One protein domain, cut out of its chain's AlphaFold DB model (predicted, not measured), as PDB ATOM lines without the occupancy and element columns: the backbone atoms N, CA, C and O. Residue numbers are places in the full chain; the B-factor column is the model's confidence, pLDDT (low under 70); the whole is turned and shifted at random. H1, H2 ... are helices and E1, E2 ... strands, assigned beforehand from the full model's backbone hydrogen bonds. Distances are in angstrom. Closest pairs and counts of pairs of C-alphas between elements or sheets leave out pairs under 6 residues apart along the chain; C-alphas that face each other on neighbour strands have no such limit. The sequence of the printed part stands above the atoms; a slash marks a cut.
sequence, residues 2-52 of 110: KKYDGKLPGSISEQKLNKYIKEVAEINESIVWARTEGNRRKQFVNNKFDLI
ATOM      1  N   LYS A   2     231.422 246.310 222.844       62.72
ATOM      2  CA  LYS A   2     231.001 246.376 224.268       62.72
ATOM      3  C   LYS A   2     230.367 245.095 224.848       62.72
ATOM      4  O   LYS A   2     230.346 244.931 226.055       62.72
ATOM      5  N   LYS A   3     229.864 244.181 224.005       67.94
ATOM      6  CA  LYS A   3     229.177 242.947 224.441       67.94
ATOM      7  C   LYS A   3     230.111 241.901 225.078       67.94
ATOM      8  O   LYS A   3     229.632 241.042 225.802       67.94
ATOM      9  N   TYR A   4     231.416 241.968 224.801       70.25
ATOM     10  CA  TYR A   4     232.401 240.967 225.235       70.25
ATOM     11  C   TYR A   4     233.607 241.584 225.955       70.25
ATOM     12  O   TYR A   4     234.670 240.976 225.988       70.25
ATOM     13  N   ASP A   5     233.459 242.796 226.495       75.06
ATOM     14  CA  ASP A   5     234.505 243.458 227.291       75.06
ATOM     15  C   ASP A   5     235.885 243.489 226.593       75.06
ATOM     16  O   ASP A   5     236.927 243.170 227.159       75.06
ATOM     17  N   GLY A   6     235.877 243.768 225.283       79.50
ATOM     18  CA  GLY A   6     237.083 243.802 224.446       79.50
ATOM     19  C   GLY A   6     237.672 242.436 224.065       79.50
ATOM     20  O   GLY A   6     238.596 242.390 223.256       79.50
ATOM     21  N   LYS A   7     237.133 241.323 224.573       77.62
ATOM     22  CA  LYS A   7     237.570 239.963 224.231       77.62
ATOM     23  C   LYS A   7     236.811 239.426 223.021       77.62
ATOM     24  O   LYS A   7     235.651 239.769 222.778       77.62
ATOM     25  N   LEU A   8     237.468 238.566 222.247       78.38
ATOM     26  CA  LEU A   8     236.793 237.832 221.182       78.38
ATOM     27  C   LEU A   8     235.761 236.875 221.800       78.38
ATOM     28  O   LEU A   8     236.029 236.292 222.856       78.38
ATOM     29  N   PRO A   9     234.580 236.710 221.179       80.38
ATOM     30  CA  PRO A   9     233.628 235.701 221.618       80.38
ATOM     31  C   PRO A   9     234.282 234.313 221.588       80.38
ATOM     32  O   PRO A   9     235.110 234.027 220.722       80.38
ATOM     33  N   GLY A  10     233.898 233.452 222.533       79.81
ATOM     34  CA  GLY A  10     234.350 232.060 222.556       79.81
ATOM     35  C   GLY A  10     233.968 231.309 221.278       79.81
ATOM     36  O   GLY A  10     233.031 231.695 220.571       79.81
ATOM     37  N   SER A  11     234.689 230.226 220.984       83.00
ATOM     38  CA  SER A  11     234.395 229.384 219.827       83.00
ATOM     39  C   SER A  11     232.975 228.819 219.917       83.00
ATOM     40  O   SER A  11     232.530 228.309 220.947       83.00
ATOM     41  N   ILE A  12     232.233 228.941 218.819       87.94
ATOM     42  CA  ILE A  12     230.910 228.337 218.687       87.94
ATOM     43  C   ILE A  12     231.112 226.856 218.363       87.94
ATOM     44  O   ILE A  12     231.961 226.510 217.543       87.94
ATOM     45  N   SER A  13     230.332 225.980 218.996       90.06
ATOM     46  CA  SER A  13     230.367 224.557 218.668       90.06
ATOM     47  C   SER A  13     229.843 224.303 217.254       90.06
ATOM     48  O   SER A  13     228.941 224.994 216.773       90.06
ATOM     49  N   GLU A  14     230.360 223.272 216.590       86.75
ATOM     50  CA  GLU A  14     229.947 222.935 215.226       86.75
ATOM     51  C   GLU A  14     228.440 222.650 215.124       86.75
ATOM     52  O   GLU A  14     227.792 223.064 214.165       86.75
ATOM     53  N   GLN A  15     227.838 222.028 216.144       88.19
ATOM     54  CA  GLN A  15     226.395 221.771 216.177       88.19
ATOM     55  C   GLN A  15     225.589 223.074 216.157       88.19
ATOM     56  O   GLN A  15     224.578 223.181 215.461       88.19
ATOM     57  N   LYS A  16     226.046 224.079 216.911       89.88
ATOM     58  CA  LYS A  16     225.381 225.378 217.000       89.88
ATOM     59  C   LYS A  16     225.588 226.191 215.722       89.88
ATOM     60  O   LYS A  16     224.641 226.802 215.240       89.88
ATOM     61  N   LEU A  17     226.783 226.131 215.135       89.06
ATOM     62  CA  LEU A  17     227.069 226.745 213.840       89.06
ATOM     63  C   LEU A  17     226.214 226.134 212.721       89.06
ATOM     64  O   LEU A  17     225.617 226.873 211.947       89.06
ATOM     65  N   ASN A  18     226.073 224.808 212.682       89.00
ATOM     66  CA  ASN A  18     225.200 224.128 211.722       89.00
ATOM     67  C   ASN A  18     223.743 224.587 211.840       89.00
ATOM     68  O   ASN A  18     223.084 224.765 210.821       89.00
ATOM     69  N   LYS A  19     223.242 224.829 213.057       87.75
ATOM     70  CA  LYS A  19     221.895 225.385 213.243       87.75
ATOM     71  C   LYS A  19     221.769 226.781 212.621       87.75
ATOM     72  O   LYS A  19     220.817 227.028 211.892       87.75
ATOM     73  N   TYR A  20     222.752 227.653 212.840       87.94
ATOM     74  CA  TYR A  20     222.747 228.998 212.258       87.94
ATOM     75  C   TYR A  20     222.874 228.999 210.736       87.94
ATOM     76  O   TYR A  20     222.174 229.752 210.069       87.94
ATOM     77  N   ILE A  21     223.715 228.133 210.169       86.44
ATOM     78  CA  ILE A  21     223.846 228.009 208.710       86.44
ATOM     79  C   ILE A  21     222.497 227.640 208.083       86.44
ATOM     80  O   ILE A  21     222.133 228.186 207.046       86.44
ATOM     81  N   LYS A  22     221.733 226.751 208.725       86.00
ATOM     82  CA  LYS A  22     220.401 226.350 208.258       86.00
ATOM     83  C   LYS A  22     219.393 227.494 208.280       86.00
ATOM     84  O   LYS A  22     218.619 227.615 207.339       86.00
ATOM     85  N   GLU A  23     219.432 228.327 209.319       82.75
ATOM     86  CA  GLU A  23     218.580 229.518 209.433       82.75
ATOM     87  C   GLU A  23     218.906 230.553 208.343       82.75
ATOM     88  O   GLU A  23     217.997 231.141 207.770       82.75
ATOM     89  N   VAL A  24     220.189 230.742 208.015       82.19
ATOM     90  CA  VAL A  24     220.643 231.763 207.051       82.19
ATOM     91  C   VAL A  24     220.545 231.307 205.594       82.19
ATOM     92  O   VAL A  24     220.447 232.139 204.698       82.19
ATOM     93  N   ALA A  25     220.603 230.002 205.320       77.88
ATOM     94  CA  ALA A  25     220.636 229.509 203.945       77.88
ATOM     95  C   ALA A  25     219.342 229.809 203.161       77.88
ATOM     96  O   ALA A  25     219.404 229.881 201.937       77.88
ATOM     97  N   GLU A  26     218.194 229.953 203.836       73.75
ATOM     98  CA  GLU A  26     216.873 230.261 203.246       73.75
ATOM     99  C   GLU A  26     216.478 229.375 202.034       73.75
ATOM    100  O   GLU A  26     215.640 229.739 201.207       73.75
ATOM    101  N   ILE A  27     217.053 228.169 201.916       80.88
ATOM    102  CA  ILE A  27     216.799 227.248 200.796       80.88
ATOM    103  C   ILE A  27     215.606 226.345 201.114       80.88
ATOM    104  O   ILE A  27     215.774 225.223 201.592       80.88
ATOM    105  N   ASN A  28     214.404 226.807 200.779       82.19
ATOM    106  CA  ASN A  28     213.137 226.116 201.070       82.19
ATOM    107  C   ASN A  28     212.736 225.029 200.047       82.19
ATOM    108  O   ASN A  28     211.586 224.607 199.997       82.19
ATOM    109  N   GLU A  29     213.667 224.571 199.210       87.88
ATOM    110  CA  GLU A  29     213.422 223.511 198.227       87.88
ATOM    111  C   GLU A  29     213.436 222.130 198.906       87.88
ATOM    112  O   GLU A  29     214.412 221.789 199.575       87.88
ATOM    113  N   SER A  30     212.403 221.306 198.717       89.38
ATOM    114  CA  SER A  30     212.430 219.900 199.144       89.38
ATOM    115  C   SER A  30     213.091 219.024 198.083       89.38
ATOM    116  O   SER A  30     212.772 219.122 196.901       89.38
ATOM    117  N   ILE A  31     213.990 218.136 198.508       91.88
ATOM    118  CA  ILE A  31     214.687 217.208 197.620       91.88
ATOM    119  C   ILE A  31     214.494 215.761 198.063       91.88
ATOM    120  O   ILE A  31     214.421 215.452 199.255       91.88
ATOM    121  N   VAL A  32     214.465 214.865 197.078       92.25
ATOM    122  CA  VAL A  32     214.559 213.424 197.309       92.25
ATOM    123  C   VAL A  32     216.032 213.047 197.329       92.25
ATOM    124  O   VAL A  32     216.752 213.270 196.355       92.25
ATOM    125  N   TRP A  33     216.487 212.446 198.420       90.19
ATOM    126  CA  TRP A  33     217.833 211.893 198.512       90.19
ATOM    127  C   TRP A  33     217.785 210.453 199.007       90.19
ATOM    128  O   TRP A  33     216.806 210.011 199.607       90.19
ATOM    129  N   ALA A  34     218.826 209.681 198.705       90.75
ATOM    130  CA  ALA A  34     218.866 208.266 199.034       90.75
ATOM    131  C   ALA A  34     220.164 207.901 199.748       90.75
ATOM    132  O   ALA A  34     221.243 208.337 199.348       90.75
ATOM    133  N   ARG A  35     220.050 207.039 200.756       91.56
ATOM    134  CA  ARG A  35     221.170 206.473 201.512       91.56
ATOM    135  C   ARG A  35     220.988 204.967 201.632       91.56
ATOM    136  O   ARG A  35     219.875 204.475 201.811       91.56
ATOM    137  N   THR A  36     222.093 204.234 201.556       93.81
ATOM    138  CA  THR A  36     222.105 202.801 201.853       93.81
ATOM    139  C   THR A  36     222.190 202.590 203.362       93.81
ATOM    140  O   THR A  36     223.098 203.098 204.018       93.81
ATOM    141  N   GLU A  37     221.250 201.830 203.914       92.38
ATOM    142  CA  GLU A  37     221.230 201.401 205.313       92.38
ATOM    143  C   GLU A  37     221.020 199.887 205.357       92.38
ATOM    144  O   GLU A  37     220.036 199.386 204.813       92.38
ATOM    145  N   GLY A  38     221.954 199.149 205.969       88.94
ATOM    146  CA  GLY A  38     221.854 197.689 206.101       88.94
ATOM    147  C   GLY A  38     221.633 196.972 204.763       88.94
ATOM    148  O   GLY A  38     220.710 196.173 204.641       88.94
ATOM    149  N   ASN A  39     222.429 197.310 203.741       91.56
ATOM    150  CA  ASN A  39     222.327 196.797 202.363       91.56
ATOM    151  C   ASN A  39     221.029 197.132 201.602       91.56
ATOM    152  O   ASN A  39     220.839 196.650 200.488       91.56
ATOM    153  N   ARG A  40     220.148 197.984 202.140       92.25
ATOM    154  CA  ARG A  40     218.949 198.463 201.435       92.25
ATOM    155  C   ARG A  40     219.070 199.947 201.124       92.25
ATOM    156  O   ARG A  40     219.424 200.743 201.991       92.25
ATOM    157  N   ARG A  41     218.751 200.339 199.889       92.00
ATOM    158  CA  ARG A  41     218.675 201.751 199.494       92.00
ATOM    159  C   ARG A  41     217.346 202.330 199.976       92.00
ATOM    160  O   ARG A  41     216.296 201.917 199.496       92.00
ATOM    161  N   LYS A  42     217.393 203.281 200.907       94.12
ATOM    162  CA  LYS A  42     216.221 204.030 201.374       94.12
ATOM    163  C   LYS A  42     216.211 205.417 200.750       94.12
ATOM    164  O   LYS A  42     217.271 206.016 200.577       94.12
ATOM    165  N   GLN A  43     215.023 205.902 200.410       94.25
ATOM    166  CA  GLN A  43     214.804 207.268 199.944       94.25
ATOM    167  C   GLN A  43     214.164 208.091 201.057       94.25
ATOM    168  O   GLN A  43     213.347 207.580 201.820       94.25
ATOM    169  N   PHE A  44     214.540 209.357 201.122       91.56
ATOM    170  CA  PHE A  44     214.072 210.325 202.097       91.56
ATOM    171  C   PHE A  44     213.708 211.611 201.365       91.56
ATOM    172  O   PHE A  44     214.366 211.991 200.393       91.56
ATOM    173  N   VAL A  45     212.671 212.281 201.851       91.81
ATOM    174  CA  VAL A  45     212.286 213.615 201.396       91.81
ATOM    175  C   VAL A  45     212.631 214.577 202.522       91.81
ATOM    176  O   VAL A  45     212.108 214.450 203.628       91.81
ATOM    177  N   ASN A  46     213.543 215.506 202.257       88.12
ATOM    178  CA  ASN A  46     213.980 216.512 203.222       88.12
ATOM    179  C   ASN A  46     214.042 217.873 202.545       88.12
ATOM    180  O   ASN A  46     214.240 217.959 201.331       88.12
ATOM    181  N   ASN A  47     213.940 218.943 203.330       88.19
ATOM    182  CA  ASN A  47     214.295 220.248 202.806       88.19
ATOM    183  C   ASN A  47     215.801 220.301 202.575       88.19
ATOM    184  O   ASN A  47     216.599 219.749 203.333       88.19
ATOM    185  N   LYS A  48     216.206 220.980 201.512       86.38
ATOM    186  CA  LYS A  48     217.604 221.102 201.117       86.38
ATOM    187  C   LYS A  48     218.426 221.776 202.206       86.38
ATOM    188  O   LYS A  48     219.540 221.323 202.461       86.38
ATOM    189  N   PHE A  49     217.864 222.771 202.899       87.06
ATOM    190  CA  PHE A  49     218.524 223.411 204.036       87.06
ATOM    191  C   PHE A  49     218.829 222.425 205.175       87.06
ATOM    192  O   PHE A  49     219.889 222.524 205.785       87.06
ATOM    193  N   ASP A  50     217.987 221.413 205.421       85.62
ATOM    194  CA  ASP A  50     218.219 220.429 206.490       85.62
ATOM    195  C   ASP A  50     219.492 219.601 206.276       85.62
ATOM    196  O   ASP A  50     220.083 219.100 207.239       85.62
ATOM    197  N   LEU A  51     219.930 219.493 205.023       88.19
ATOM    198  CA  LEU A  51     221.103 218.735 204.599       88.19
ATOM    199  C   LEU A  51     222.378 219.595 204.539       88.19
ATOM    200  O   LEU A  51     223.461 219.071 204.275       88.19
ATOM    201  N   ILE A  52     222.277 220.906 204.782       88.88
ATOM    202  CA  ILE A  52     223.423 221.820 204.780       88.88
ATOM    203  C   ILE A  52     224.162 221.733 206.116       88.88
ATOM    204  O   ILE A  52     223.569 221.732 207.197       88.88
TER     205      ILE A  52
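Overview. This is residues 2 to 52 of the 110 residues of an uncharacterized protein of Puteibacter caeruleilacunae (UniProt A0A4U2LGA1). A long, thin, open chain: a bare tail at one end, the helix H1 set crosswise to the long axis, and a two-stranded hairpin, E1 and E2, reaching out at the other end. After the hairpin the short helix H2 turns back into the space between the hairpin and H1. Residues 2 to 17, of which 14 to 17 belong to H1, stick out at the tail end, and residues 36 to 41 stick out at the hairpin's far end. The printed part has 51 residues with two named helices and two named strands, in the order H1, E1, E2, H2; the sheet E1 - E2 is antiparallel and the class is mixed, helices and strands. The whole is extended, with a radius of gyration of the C-alphas of 17.2 A and spans of 54 by 26 by 7 A.

Along the chain. Start at C-alpha 2, at (231.001, 246.376, 224.268), and read through residues 2 to 13, a stretch with no named element. Find C-alpha 14 at (229.947, 222.935, 215.226); there H1 begins, and it covers residues 14 to 25, 16.0 A from first to last C-alpha. Go on to E1, residues 30 to 37, which is 21.4 A long. E2, residues 40 to 47, is 22.3 A long. H2 follows directly as residues 48 to 51, 5.5 A long, and ends with C-alpha 51 at (221.103, 218.735, 204.599).

Arrangement. Look first at E1 and E2, a hairpin of antiparallel neighbour strands with 153 degrees between their directions. The C-alphas of Ser 30 and Asn 47 face each other at 4.1 A. Across the pair, N 31 and O 46 are within hydrogen-bond range at 2.8 A, and so are N 40 and O 37 at 3.0 A. Then look at H2 and E1: their closest C-alphas are those of Lys 48 and Ser 30, 5.7 A apart. H1 and H2 only just touch, with 3 pairs of C-alphas within 8 A; the closest are those of Lys 22 and Phe 49, 5.5 A apart, and H1 touches H2 with residues 22 to 25 alone. H1 and E2 are apart. In H1 every O i to N i+4 pair is within hydrogen-bond range, while H2 is too short for such a pair.

Size, cuts and confidence. The two C-alphas farthest apart are those of Lys 2 and Asn 39, at 54.9 A. The printed part has no cut. The links H1 to E1, E1 to E2 and E2 to H2 are tight. Check the B-factor column: the mean pLDDT of the printed part is 85.7, and residues 2 to 3 of this model are under 70.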